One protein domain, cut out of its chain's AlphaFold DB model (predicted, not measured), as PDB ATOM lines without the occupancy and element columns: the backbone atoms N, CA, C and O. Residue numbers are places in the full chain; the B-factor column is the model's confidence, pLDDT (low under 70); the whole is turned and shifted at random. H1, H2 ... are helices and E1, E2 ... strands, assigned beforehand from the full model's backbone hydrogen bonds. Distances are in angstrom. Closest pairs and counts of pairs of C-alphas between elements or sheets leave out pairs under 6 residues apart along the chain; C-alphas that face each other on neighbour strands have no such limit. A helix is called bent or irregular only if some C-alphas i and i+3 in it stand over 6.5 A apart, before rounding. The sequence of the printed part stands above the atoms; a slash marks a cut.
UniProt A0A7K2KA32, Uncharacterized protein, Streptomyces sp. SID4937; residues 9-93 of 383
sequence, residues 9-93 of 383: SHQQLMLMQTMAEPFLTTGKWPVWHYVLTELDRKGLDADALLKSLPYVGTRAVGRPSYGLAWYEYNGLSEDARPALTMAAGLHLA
ATOM      1  N   SER A   9       0.719  16.966  29.550       95.25
ATOM      2  CA  SER A   9       0.842  15.823  28.648       95.25
ATOM      3  C   SER A   9       2.313  15.520  28.350       95.25
ATOM      4  O   SER A   9       3.180  16.395  28.421       95.25
ATOM      5  N   HIS A  10       2.595  14.282  27.941       95.69
ATOM      6  CA  HIS A  10       3.939  13.895  27.511       95.69
ATOM      7  C   HIS A  10       4.457  14.771  26.354       95.69
ATOM      8  O   HIS A  10       5.629  15.130  26.330       95.69
ATOM      9  N   GLN A  11       3.579  15.186  25.434       97.12
ATOM     10  CA  GLN A  11       3.945  16.053  24.311       97.12
ATOM     11  C   GLN A  11       4.311  17.477  24.751       97.12
ATOM     12  O   GLN A  11       5.269  18.050  24.238       97.12
ATOM     13  N   GLN A  12       3.602  18.032  25.738       97.25
ATOM     14  CA  GLN A  12       3.948  19.332  26.325       97.25
ATOM     15  C   GLN A  12       5.294  19.280  27.057       97.25
ATOM     16  O   GLN A  12       6.091  20.205  26.925       97.25
ATOM     17  N   LEU A  13       5.574  18.188  27.776       96.94
ATOM     18  CA  LEU A  13       6.883  17.975  28.400       96.94
ATOM     19  C   LEU A  13       7.998  17.873  27.353       96.94
ATOM     20  O   LEU A  13       9.026  18.516  27.527       96.94
ATOM     21  N   MET A  14       7.774  17.157  26.244       97.38
ATOM     22  CA  MET A  14       8.743  17.089  25.142       97.38
ATOM     23  C   MET A  14       9.040  18.471  24.551       97.38
ATOM     24  O   MET A  14      10.209  18.805  24.391       97.38
ATOM     25  N   LEU A  15       8.018  19.299  24.293       98.06
ATOM     26  CA  LEU A  15       8.219  20.686  23.853       98.06
ATOM     27  C   LEU A  15       9.109  21.456  24.837       98.06
ATOM     28  O   LEU A  15      10.084  22.090  24.432       98.06
ATOM     29  N   MET A  16       8.793  21.398  26.133       97.88
ATOM     30  CA  MET A  16       9.563  22.121  27.143       97.88
ATOM     31  C   MET A  16      11.001  21.594  27.251       97.88
ATOM     32  O   MET A  16      11.926  22.391  27.367       97.88
ATOM     33  N   GLN A  17      11.223  20.282  27.154       97.88
ATOM     34  CA  GLN A  17      12.566  19.693  27.149       97.88
ATOM     35  C   GLN A  17      13.379  20.143  25.926       97.88
ATOM     36  O   GLN A  17      14.516  20.585  26.084       97.88
ATOM     37  N   THR A  18      12.774  20.143  24.733       98.25
ATOM     38  CA  THR A  18      13.390  20.667  23.500       98.25
ATOM     39  C   THR A  18      13.769  22.148  23.626       98.25
ATOM     40  O   THR A  18      14.778  22.581  23.074       98.25
ATOM     41  N   MET A  19      12.995  22.939  24.376       97.94
ATOM     42  CA  MET A  19      13.331  24.337  24.667       97.94
ATOM     43  C   MET A  19      14.430  24.487  25.732       97.94
ATOM     44  O   MET A  19      15.248  25.404  25.647       97.94
ATOM     45  N   ALA A  20      14.440  23.614  26.742       97.56
ATOM     46  CA  ALA A  20      15.347  23.672  27.887       97.56
ATOM     47  C   ALA A  20      16.787  23.278  27.532       97.56
ATOM     48  O   ALA A  20      17.727  23.945  27.962       97.56
ATOM     49  N   GLU A  21      16.975  22.221  26.741       96.50
ATOM     50  CA  GLU A  21      18.295  21.641  26.457       96.50
ATOM     51  C   GLU A  21      19.297  22.645  25.843       96.50
ATOM     52  O   GLU A  21      20.407  22.783  26.379       96.50
ATOM     53  N   PRO A  22      18.943  23.433  24.804       95.94
ATOM     54  CA  PRO A  22      19.853  24.439  24.257       95.94
ATOM     55  C   PRO A  22      20.209  25.526  25.272       95.94
ATOM     56  O   PRO A  22      21.350  25.994  25.296       95.94
ATOM     57  N   PHE A  23      19.265  25.905  26.138       95.19
ATOM     58  CA  PHE A  23      19.506  26.904  27.174       95.19
ATOM     59  C   PHE A  23      20.467  26.380  28.242       95.19
ATOM     60  O   PHE A  23      21.432  27.061  28.573       95.19
ATOM     61  N   LEU A  24      20.253  25.159  28.732       93.50
ATOM     62  CA  LEU A  24      21.129  24.522  29.716       93.50
ATOM     63  C   LEU A  24      22.551  24.304  29.175       93.50
ATOM     64  O   LEU A  24      23.510  24.362  29.937       93.50
ATOM     65  N   THR A  25      22.694  24.110  27.862       91.44
ATOM     66  CA  THR A  25      24.000  23.901  27.220       91.44
ATOM     67  C   THR A  25      24.720  25.209  26.880       91.44
ATOM     68  O   THR A  25      25.939  25.295  27.000       91.44
ATOM     69  N   THR A  26      23.992  26.229  26.418       90.69
ATOM     70  CA  THR A  26      24.590  27.427  25.792       90.69
ATOM     71  C   THR A  26      24.268  28.745  26.497       90.69
ATOM     72  O   THR A  26      24.761  29.797  26.087       90.69
ATOM     73  N   GLY A  27      23.396  28.723  27.508       89.88
ATOM     74  CA  GLY A  27      22.849  29.915  28.164       89.88
ATOM     75  C   GLY A  27      21.874  30.719  27.294       89.88
ATOM     76  O   GLY A  27      21.518  31.845  27.642       89.88
ATOM     77  N   LYS A  28      21.456  30.186  26.137       91.88
ATOM     78  CA  LYS A  28      20.580  30.870  25.177       91.88
ATOM     79  C   LYS A  28      19.373  30.008  24.834       91.88
ATOM     80  O   LYS A  28      19.514  28.848  24.464       91.88
ATOM     81  N   TRP A  29      18.188  30.612  24.886       95.38
ATOM     82  CA  TRP A  29      16.957  29.963  24.438       95.38
ATOM     83  C   TRP A  29      17.039  29.664  22.939       95.38
ATOM     84  O   TRP A  29      17.584  30.498  22.205       95.38
ATOM     85  N   PRO A  30      16.535  28.514  22.466       96.94
ATOM     86  CA  PRO A  30      16.593  28.173  21.051       96.94
ATOM     87  C   PRO A  30      15.777  29.147  20.200       96.94
ATOM     88  O   PRO A  30      14.828  29.768  20.673       96.94
ATOM     89  N   VAL A  31      16.163  29.273  18.929       96.88
ATOM     90  CA  VAL A  31      15.297  29.912  17.928       96.88
ATOM     91  C   VAL A  31      14.089  29.020  17.657       96.88
ATOM     92  O   VAL A  31      14.196  27.795  17.741       96.88
ATOM     93  N   TRP A  32      12.949  29.609  17.320       96.44
ATOM     94  CA  TRP A  32      11.705  28.871  17.141       96.44
ATOM     95  C   TRP A  32      11.800  27.846  16.012       96.44
ATOM     96  O   TRP A  32      11.341  26.721  16.180       96.44
ATOM     97  N   HIS A  33      12.519  28.162  14.932       96.62
ATOM     98  CA  HIS A  33      12.795  27.228  13.838       96.62
ATOM     99  C   HIS A  33      13.483  25.931  14.293       96.62
ATOM    100  O   HIS A  33      13.189  24.855  13.775       96.62
ATOM    101  N   TYR A  34      14.376  26.007  15.289       97.88
ATOM    102  CA  TYR A  34      14.998  24.813  15.867       97.88
ATOM    103  C   TYR A  34      13.946  23.945  16.564       97.88
ATOM    104  O   TYR A  34      13.884  22.744  16.321       97.88
ATOM    105  N   VAL A  35      13.083  24.561  17.377       97.88
ATOM    106  CA  VAL A  35      12.024  23.848  18.106       97.88
ATOM    107  C   VAL A  35      11.023  23.213  17.141       97.88
ATOM    108  O   VAL A  35      10.691  22.042  17.315       97.88
ATOM    109  N   LEU A  36      10.605  23.948  16.105       96.56
ATOM    110  CA  LEU A  36       9.762  23.439  15.020       96.56
ATOM    111  C   LEU A  36      10.396  22.199  14.383       96.56
ATOM    112  O   LEU A  36       9.807  21.125  14.402       96.56
ATOM    113  N   THR A  37      11.647  22.314  13.936       97.38
ATOM    114  CA  THR A  37      12.352  21.222  13.252       97.38
ATOM    115  C   THR A  37      12.500  19.971  14.131       97.38
ATOM    116  O   THR A  37      12.337  18.851  13.644       97.38
ATOM    117  N   GLU A  38      12.822  20.121  15.420       98.12
ATOM    118  CA  GLU A  38      12.972  18.975  16.329       98.12
ATOM    119  C   GLU A  38      11.638  18.283  16.645       98.12
ATOM    120  O   GLU A  38      11.599  17.057  16.796       98.12
ATOM    121  N   LEU A  39      10.542  19.041  16.738       97.12
ATOM    122  CA  LEU A  39       9.211  18.492  17.003       97.12
ATOM    123  C   LEU A  39       8.549  17.918  15.744       97.12
ATOM    124  O   LEU A  39       7.931  16.854  15.831       97.12
ATOM    125  N   ASP A  40       8.786  18.499  14.568       97.25
ATOM    126  CA  ASP A  40       8.339  17.960  13.278       97.25
ATOM    127  C   ASP A  40       8.917  16.563  13.025       97.25
ATOM    128  O   ASP A  40       8.203  15.645  12.618       97.25
ATOM    129  N   ARG A  41      10.196  16.344  13.366       97.25
ATOM    130  CA  ARG A  41      10.833  15.012  13.301       97.25
ATOM    131  C   ARG A  41      10.160  13.972  14.198       97.25
ATOM    132  O   ARG A  41      10.317  12.776  13.966       97.25
ATOM    133  N   LYS A  42       9.436  14.417  15.226       95.94
ATOM    134  CA  LYS A  42       8.669  13.577  16.155       95.94
ATOM    135  C   LYS A  42       7.181  13.517  15.789       95.94
ATOM    136  O   LYS A  42       6.421  12.869  16.505       95.94
ATOM    137  N   GLY A  43       6.763  14.165  14.697       96.44
ATOM    138  CA  GLY A  43       5.367  14.244  14.266       96.44
ATOM    139  C   GLY A  43       4.489  15.091  15.191       96.44
ATOM    140  O   GLY A  43       3.322  14.757  15.391       96.44
ATOM    141  N   LEU A  44       5.050  16.136  15.805       97.25
ATOM    142  CA  LEU A  44       4.376  16.987  16.785       97.25
ATOM    143  C   LEU A  44       4.249  18.424  16.275       97.25
ATOM    144  O   LEU A  44       5.240  19.028  15.881       97.25
ATOM    145  N   ASP A  45       3.048  18.992  16.374       96.38
ATOM    146  CA  ASP A  45       2.787  20.398  16.046       96.38
ATOM    147  C   ASP A  45       3.248  21.307  17.202       96.38
ATOM    148  O   ASP A  45       2.587  21.418  18.242       96.38
ATOM    149  N   ALA A  46       4.411  21.943  17.032       95.44
ATOM    150  CA  ALA A  46       5.010  22.810  18.045       95.44
ATOM    151  C   ALA A  46       4.129  24.024  18.388       95.44
ATOM    152  O   ALA A  46       4.041  24.407  19.557       95.44
ATOM    153  N   ASP A  47       3.459  24.615  17.395       92.75
ATOM    154  CA  ASP A  47       2.594  25.780  17.576       92.75
ATOM    155  C   ASP A  47       1.353  25.427  18.395       92.75
ATOM    156  O   ASP A  47       0.990  26.149  19.331       92.75
ATOM    157  N   ALA A  48       0.709  24.304  18.071       92.44
ATOM    158  CA  ALA A  48      -0.422  23.794  18.834       92.44
ATOM    159  C   ALA A  48      -0.007  23.453  20.273       92.44
ATOM    160  O   ALA A  48      -0.689  23.849  21.225       92.44
ATOM    161  N   LEU A  49       1.142  22.792  20.451       95.50
ATOM    162  CA  LEU A  49       1.656  22.441  21.773       95.50
ATOM    163  C   LEU A  49       1.974  23.678  22.612       95.50
ATOM    164  O   LEU A  49       1.524  23.754  23.757       95.50
ATOM    165  N   LEU A  50       2.663  24.676  22.055       94.06
ATOM    166  CA  LEU A  50       2.996  25.905  22.772       94.06
ATOM    167  C   LEU A  50       1.734  26.675  23.183       94.06
ATOM    168  O   LEU A  50       1.619  27.138  24.322       94.06
ATOM    169  N   LYS A  51       0.742  26.762  22.287       90.31
ATOM    170  CA  LYS A  51      -0.548  27.404  22.580       90.31
ATOM    171  C   LYS A  51      -1.328  26.665  23.666       90.31
ATOM    172  O   LYS A  51      -2.009  27.341  24.439       90.31
ATOM    173  N   SER A  52      -1.191  25.339  23.749       92.19
ATOM    174  CA  SER A  52      -1.854  24.486  24.745       92.19
ATOM    175  C   SER A  52      -1.254  24.563  26.155       92.19
ATOM    176  O   SER A  52      -1.872  24.062  27.096       92.19
ATOM    177  N   LEU A  53      -0.058  25.146  26.324       93.69
ATOM    178  CA  LEU A  53       0.596  25.198  27.632       93.69
ATOM    179  C   LEU A  53      -0.244  25.989  28.650       93.69
ATOM    180  O   LEU A  53      -0.739  27.074  28.319       93.69
ATOM    181  N   PRO A  54      -0.354  25.506  29.905       92.50
ATOM    182  CA  PRO A  54      -1.094  26.200  30.948       92.50
ATOM    183  C   PRO A  54      -0.553  27.601  31.244       92.50
ATOM    184  O   PRO A  54       0.659  27.831  31.325       92.50
ATOM    185  N   TYR A  55      -1.473  28.539  31.458       91.88
ATOM    186  CA  TYR A  55      -1.171  29.905  31.869       91.88
ATOM    187  C   TYR A  55      -2.326  30.506  32.683       91.88
ATOM    188  O   TYR A  55      -3.455  30.019  32.669       91.88
ATOM    189  N   VAL A  56      -2.037  31.597  33.386       88.62
ATOM    190  CA  VAL A  56      -2.977  32.444  34.120       88.62
ATOM    191  C   VAL A  56      -3.036  33.819  33.468       88.62
ATOM    192  O   VAL A  56      -2.030  34.338  32.984       88.62
ATOM    193  N   GLY A  57      -4.215  34.436  33.502       86.38
ATOM    194  CA  GLY A  57      -4.468  35.757  32.938       86.38
ATOM    195  C   GLY A  57      -5.054  35.673  31.537       86.38
ATOM    196  O   GLY A  57      -5.760  34.725  31.207       86.38
ATOM    197  N   THR A  58      -4.784  36.676  30.709       78.25
ATOM    198  CA  THR A  58      -5.302  36.723  29.341       78.25
ATOM    199  C   THR A  58      -4.187  37.072  28.373       78.25
ATOM    200  O   THR A  58      -3.354  37.928  28.658       78.25
ATOM    201  N   ARG A  59      -4.187  36.405  27.218       68.81
ATOM    202  CA  ARG A  59      -3.267  36.682  26.105       68.81
ATOM    203  C   ARG A  59      -3.731  37.874  25.252       68.81
ATOM    204  O   ARG A  59      -3.176  38.128  24.191       68.81
ATOM    205  N   ALA A  60      -4.760  38.602  25.698       65.06
ATOM    206  CA  ALA A  60      -5.201  39.833  25.056       65.06
ATOM    207  C   ALA A  60      -4.134  40.936  25.161       65.06
ATOM    208  O   ALA A  60      -3.437  41.071  26.168       65.06
ATOM    209  N   VAL A  61      -4.052  41.770  24.125       60.62
ATOM    210  CA  VAL A  61      -3.065  42.851  24.027       60.62
ATOM    211  C   VAL A  61      -3.126  43.778  25.247       60.62
ATOM    212  O   VAL A  61      -4.191  44.247  25.656       60.62
ATOM    213  N   GLY A  62      -1.957  44.065  25.826       63.75
ATOM    214  CA  GLY A  62      -1.814  44.990  26.955       63.75
ATOM    215  C   GLY A  62      -2.303  44.440  28.297       63.75
ATOM    216  O   GLY A  62      -2.419  45.201  29.260       63.75
ATOM    217  N   ARG A  63      -2.592  43.139  28.379       73.94
ATOM    218  CA  ARG A  63      -2.964  42.462  29.619       73.94
ATOM    219  C   ARG A  63      -1.858  41.504  30.057       73.94
ATOM    220  O   ARG A  63      -1.203  40.900  29.211       73.94
ATOM    221  N   PRO A  64      -1.618  41.367  31.368       79.62
ATOM    222  CA  PRO A  64      -0.637  40.417  31.845       79.62
ATOM    223  C   PRO A  64      -1.161  38.984  31.716       79.62
ATOM    224  O   PRO A  64      -2.317  38.670  32.025       79.62
ATOM    225  N   SER A  65      -0.246  38.110  31.330       88.56
ATOM    226  CA  SER A  65      -0.382  36.660  31.338       88.56
ATOM    227  C   SER A  65       0.881  36.069  31.949       88.56
ATOM    228  O   SER A  65       1.962  36.629  31.752       88.56
ATOM    229  N   TYR A  66       0.767  34.931  32.615       93.44
ATOM    230  CA  TYR A  66       1.921  34.198  33.119       93.44
ATOM    231  C   TYR A  66       1.680  32.701  33.019       93.44
ATOM    232  O   TYR A  66       0.626  32.225  33.421       93.44
ATOM    233  N   GLY A  67       2.636  31.963  32.478       94.00
ATOM    234  CA  GLY A  67       2.539  30.522  32.275       94.00
ATOM    235  C   GLY A  67       3.922  29.918  32.114       94.00
ATOM    236  O   GLY A  67       4.913  30.584  32.397       94.00
ATOM    237  N   LEU A  68       3.987  28.673  31.648       96.19
ATOM    238  CA  LEU A  68       5.240  27.909  31.562       96.19
ATOM    239  C   LEU A  68       6.233  28.458  30.532       96.19
ATOM    240  O   LEU A  68       7.440  28.314  30.696       96.19
ATOM    241  N   ALA A  69       5.726  29.107  29.488       95.50
ATOM    242  CA  ALA A  69       6.531  29.719  28.448       95.50
ATOM    243  C   ALA A  69       6.139  31.183  28.253       95.50
ATOM    244  O   ALA A  69       4.968  31.558  28.349       95.50
ATOM    245  N   TRP A  70       7.141  31.993  27.944       93.62
ATOM    246  CA  TRP A  70       7.011  33.357  27.476       93.62
ATOM    247  C   TRP A  70       7.370  33.415  25.994       93.62
ATOM    248  O   TRP A  70       8.384  32.864  25.561       93.62
ATOM    249  N   TYR A  71       6.539  34.100  25.220       90.25
ATOM    250  CA  TYR A  71       6.768  34.377  23.811       90.25
ATOM    251  C   TYR A  71       5.959  35.601  23.388       90.25
ATOM    252  O   TYR A  71       5.034  36.029  24.082       90.25
ATOM    253  N   GLU A  72       6.309  36.174  22.242       73.88
ATOM    254  CA  GLU A  72       5.567  37.295  21.680       73.88
ATOM    255  C   GLU A  72       4.257  36.787  21.059       73.88
ATOM    256  O   GLU A  72       4.246  35.950  20.160       73.88
ATOM    257  N   TYR A  73       3.120  37.270  21.568       62.72
ATOM    258  CA  TYR A  73       1.791  36.721  21.259       62.72
ATOM    259  C   TYR A  73       1.306  36.925  19.824       62.72
ATOM    260  O   TYR A  73       0.276  36.374  19.444       62.72
ATOM    261  N   ASN A  74       2.036  37.694  19.028       57.03
ATOM    262  CA  ASN A  74       1.573  38.149  17.725       57.03
ATOM    263  C   ASN A  74       2.077  37.303  16.553       57.03
ATOM    264  O   ASN A  74       1.970  37.706  15.399       57.03
ATOM    265  N   GLY A  75       2.615  36.129  16.875       62.72
ATOM    266  CA  GLY A  75       3.275  35.230  15.944       62.72
ATOM    267  C   GLY A  75       4.718  35.014  16.372       62.72
ATOM    268  O   GLY A  75       5.430  35.961  16.696       62.72
ATOM    269  N   LEU A  76       5.138  33.753  16.395       83.06
ATOM    270  CA  LEU A  76       6.539  33.397  16.552       83.06
ATOM    271  C   LEU A  76       7.164  33.331  15.167       83.06
ATOM    272  O   LEU A  76       6.898  32.398  14.412       83.06
ATOM    273  N   SER A  77       7.979  34.329  14.828       86.62
ATOM    274  CA  SER A  77       8.855  34.220  13.668       86.62
ATOM    275  C   SER A  77       9.858  33.083  13.878       86.62
ATOM    276  O   SER A  77      10.159  32.687  15.005       86.62
ATOM    277  N   GLU A  78      10.404  32.554  12.789       87.88
ATOM    278  CA  GLU A  78      11.375  31.457  12.834       87.88
ATOM    279  C   GLU A  78      12.632  31.782  13.662       87.88
ATOM    280  O   GLU A  78      13.218  30.900  14.296       87.88
ATOM    281  N   ASP A  79      13.031  33.053  13.701       90.62
ATOM    282  CA  ASP A  79      14.175  33.561  14.458       90.62
ATOM    283  C   ASP A  79      13.830  33.996  15.894       90.62
ATOM    284  O   ASP A  79      14.741  34.264  16.690       90.62
ATOM    285  N   ALA A  80      12.541  34.023  16.259       91.44
ATOM    286  CA  ALA A  80      12.100  34.339  17.612       91.44
ATOM    287  C   ALA A  80      12.643  33.320  18.620       91.44
ATOM    288  O   ALA A  80      12.869  32.156  18.302       91.44
ATOM    289  N   ARG A  81      12.845  33.746  19.869       94.81
ATOM    290  CA  ARG A  81      13.379  32.894  20.944       94.81
ATOM    291  C   ARG A  81      12.382  32.811  22.096       94.81
ATOM    292  O   ARG A  81      12.522  33.576  23.055       94.81
ATOM    293  N   PRO A  82      11.357  31.943  22.005       95.19
ATOM    294  CA  PRO A  82      10.492  31.689  23.145       95.19
ATOM    295  C   PRO A  82      11.322  31.131  24.299       95.19
ATOM    296  O   PRO A  82      12.307  30.421  24.098       95.19
ATOM    297  N   ALA A  83      10.918  31.459  25.515       96.38
ATOM    298  CA  ALA A  83      11.682  31.164  26.714       96.38
ATOM    299  C   ALA A  83      10.809  30.472  27.751       96.38
ATOM    300  O   ALA A  83       9.622  30.774  27.865       96.38
ATOM    301  N   LEU A  84      11.391  29.574  28.539       97.75
ATOM    302  CA  LEU A  84      10.689  28.996  29.678       97.75
ATOM    303  C   LEU A  84      10.798  29.930  30.884       97.75
ATOM    304  O   LEU A  84      11.870  30.457  31.180       97.75
ATOM    305  N   THR A  85       9.676  30.143  31.565       97.25
ATOM    306  CA  THR A  85       9.620  30.944  32.795       97.25
ATOM    307  C   THR A  85       9.981  30.081  34.001       97.25
ATOM    308  O   THR A  85      10.033  28.853  33.912       97.25
ATOM    309  N   MET A  86      10.130  30.694  35.173       96.44
ATOM    310  CA  MET A  86      10.310  29.975  36.437       96.44
ATOM    311  C   MET A  86       9.167  28.985  36.731       96.44
ATOM    312  O   MET A  86       9.381  27.988  37.418       96.44
ATOM    313  N   ALA A  87       7.970  29.189  36.165       96.12
ATOM    314  CA  ALA A  87       6.872  28.232  36.282       96.12
ATOM    315  C   ALA A  87       7.180  26.884  35.606       96.12
ATOM    316  O   ALA A  87       6.729  25.848  36.093       96.12
ATOM    317  N   ALA A  88       7.994  26.863  34.544       96.31
ATOM    318  CA  ALA A  88       8.435  25.622  33.906       96.31
ATOM    319  C   ALA A  88       9.270  24.731  34.835       96.31
ATOM    320  O   ALA A  88       9.200  23.507  34.729       96.31
ATOM    321  N   GLY A  89      10.014  25.326  35.774       95.19
ATOM    322  CA  GLY A  89      10.817  24.582  36.747       95.19
ATOM    323  C   GLY A  89      10.001  23.724  37.708       95.19
ATOM    324  O   GLY A  89      10.532  22.793  38.291       95.19
ATOM    325  N   LEU A  90       8.694  23.980  37.836       94.44
ATOM    326  CA  LEU A  90       7.796  23.112  38.602       94.44
ATOM    327  C   LEU A  90       7.485  21.786  37.884       94.44
ATOM    328  O   LEU A  90       6.875  20.905  38.489       94.44
ATOM    329  N   HIS A  91       7.859  21.662  36.608       94.69
ATOM    330  CA  HIS A  91       7.557  20.508  35.759       94.69
ATOM    331  C   HIS A  91       8.794  19.817  35.181       94.69
ATOM    332  O   HIS A  91       8.705  18.642  34.834       94.69
ATOM    333  N   LEU A  92       9.918  20.529  35.065       95.06
ATOM    334  CA  LEU A  92      11.180  20.001  34.546       95.06
ATOM    335  C   LEU A  92      12.256  20.045  35.628       95.06
ATOM    336  O   LEU A  92      12.743  21.122  35.977       95.06
ATOM    337  N   ALA A  93      12.646  18.870  36.122       92.31
ATOM    338  CA  ALA A  93      13.689  18.725  37.140       92.31
ATOM    339  C   ALA A  93      15.048  19.253  36.648       92.31
ATOM    340  O   ALA A  93      15.846  19.779  37.418       92.31
TER     341      ALA A  93
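This is residues 9 to 93 of the 383 residues of an uncharacterized protein of Streptomyces sp. SID4937 (UniProt A0A7K2KA32). A small hairpin of two short strands, E1 and E2, lies at one end of the domain, and three helices set crosswise to one another, H1, H2 and H3, pack together in a triangle towards the other. A long stretch without named elements, residues 68 to 85, folds back from the hairpin and leads to the short helix H4 near H1. The printed part has 85 residues, with four named helices and two named strands in the order H1, H2, H3, E1, E2, H4; the sheet, E1 - E2, is antiparallel and the class is mostly helix. The whole is compact, with a radius of gyration of the C-alphas of 12.3 A and spans of 33 by 27 by 26 A.

E1, residues 55 to 57, and E2, residues 65 to 67, are antiparallel neighbours in a hairpin, their directions at 163 degrees. N 56 and O 66 are 2.7 A apart and N 66 and O 56 2.9 A, both within hydrogen-bond range. H3, residues 46 to 52, is joined to E1 by a tight link. H1, residues 10 to 26, touches H3 with residues 11 to 15 alone, at a steep tilt of 65 degrees, opposite ways; the closest C-alphas, of Gln 12 and Leu 49, are 6.0 A apart. H2, residues 32 to 40, touches H3 about perpendicular, at 84 degrees, with the C-alphas of Leu 36 and Ala 46 closest at 5.7 A. H1 touches H2 with residues 15 to 19 alone, at a steep tilt of 45 degrees, opposite ways; the closest C-alphas, of Thr 18 and Val 35, are 6.4 A apart. H4, residues 86 to 90, is close to H1 but not clearly touching, with the C-alphas of Met 16 and Ala 88 closest at 7.7 A. The closest C-alphas of E2 and H4, of Gly 67 and Ala 87, are 6.3 A apart. H1 and H2 are each apart from both strands. In H2 and H3 every O i to N i+4 pair is within hydrogen-bond range; in H1 11 of 13 are, and in H4 0 of 1, beside 2 of 2 O i to N i+3 pairs.

E1 spans 6.8 A and E2 6.9 A from first to last C-alpha. H1 begins at C-alpha 10, (3.939, 13.895, 27.511), and is 24.7 A long, with a kink of 25 degrees near residue 19; it is irregular, only just, with C-alphas 19 and 22 6.54 A apart. H2 measures 12.1 A and H3 9.7 A. H4 measures 7.6 A and ends at C-alpha 90, (7.796, 23.112, 38.602).

The two C-alphas farthest apart, of Arg 41 and Gly 62, are 35.3 A apart. The printed part has no cut. The link from E2 to H4, 18 residues, is long, and within it residues 69 to 70 pair antiparallel with residues 83 to 84. The mean pLDDT of the printed part is 91.1; residues 59 to 62 and 73 to 75 are under 70.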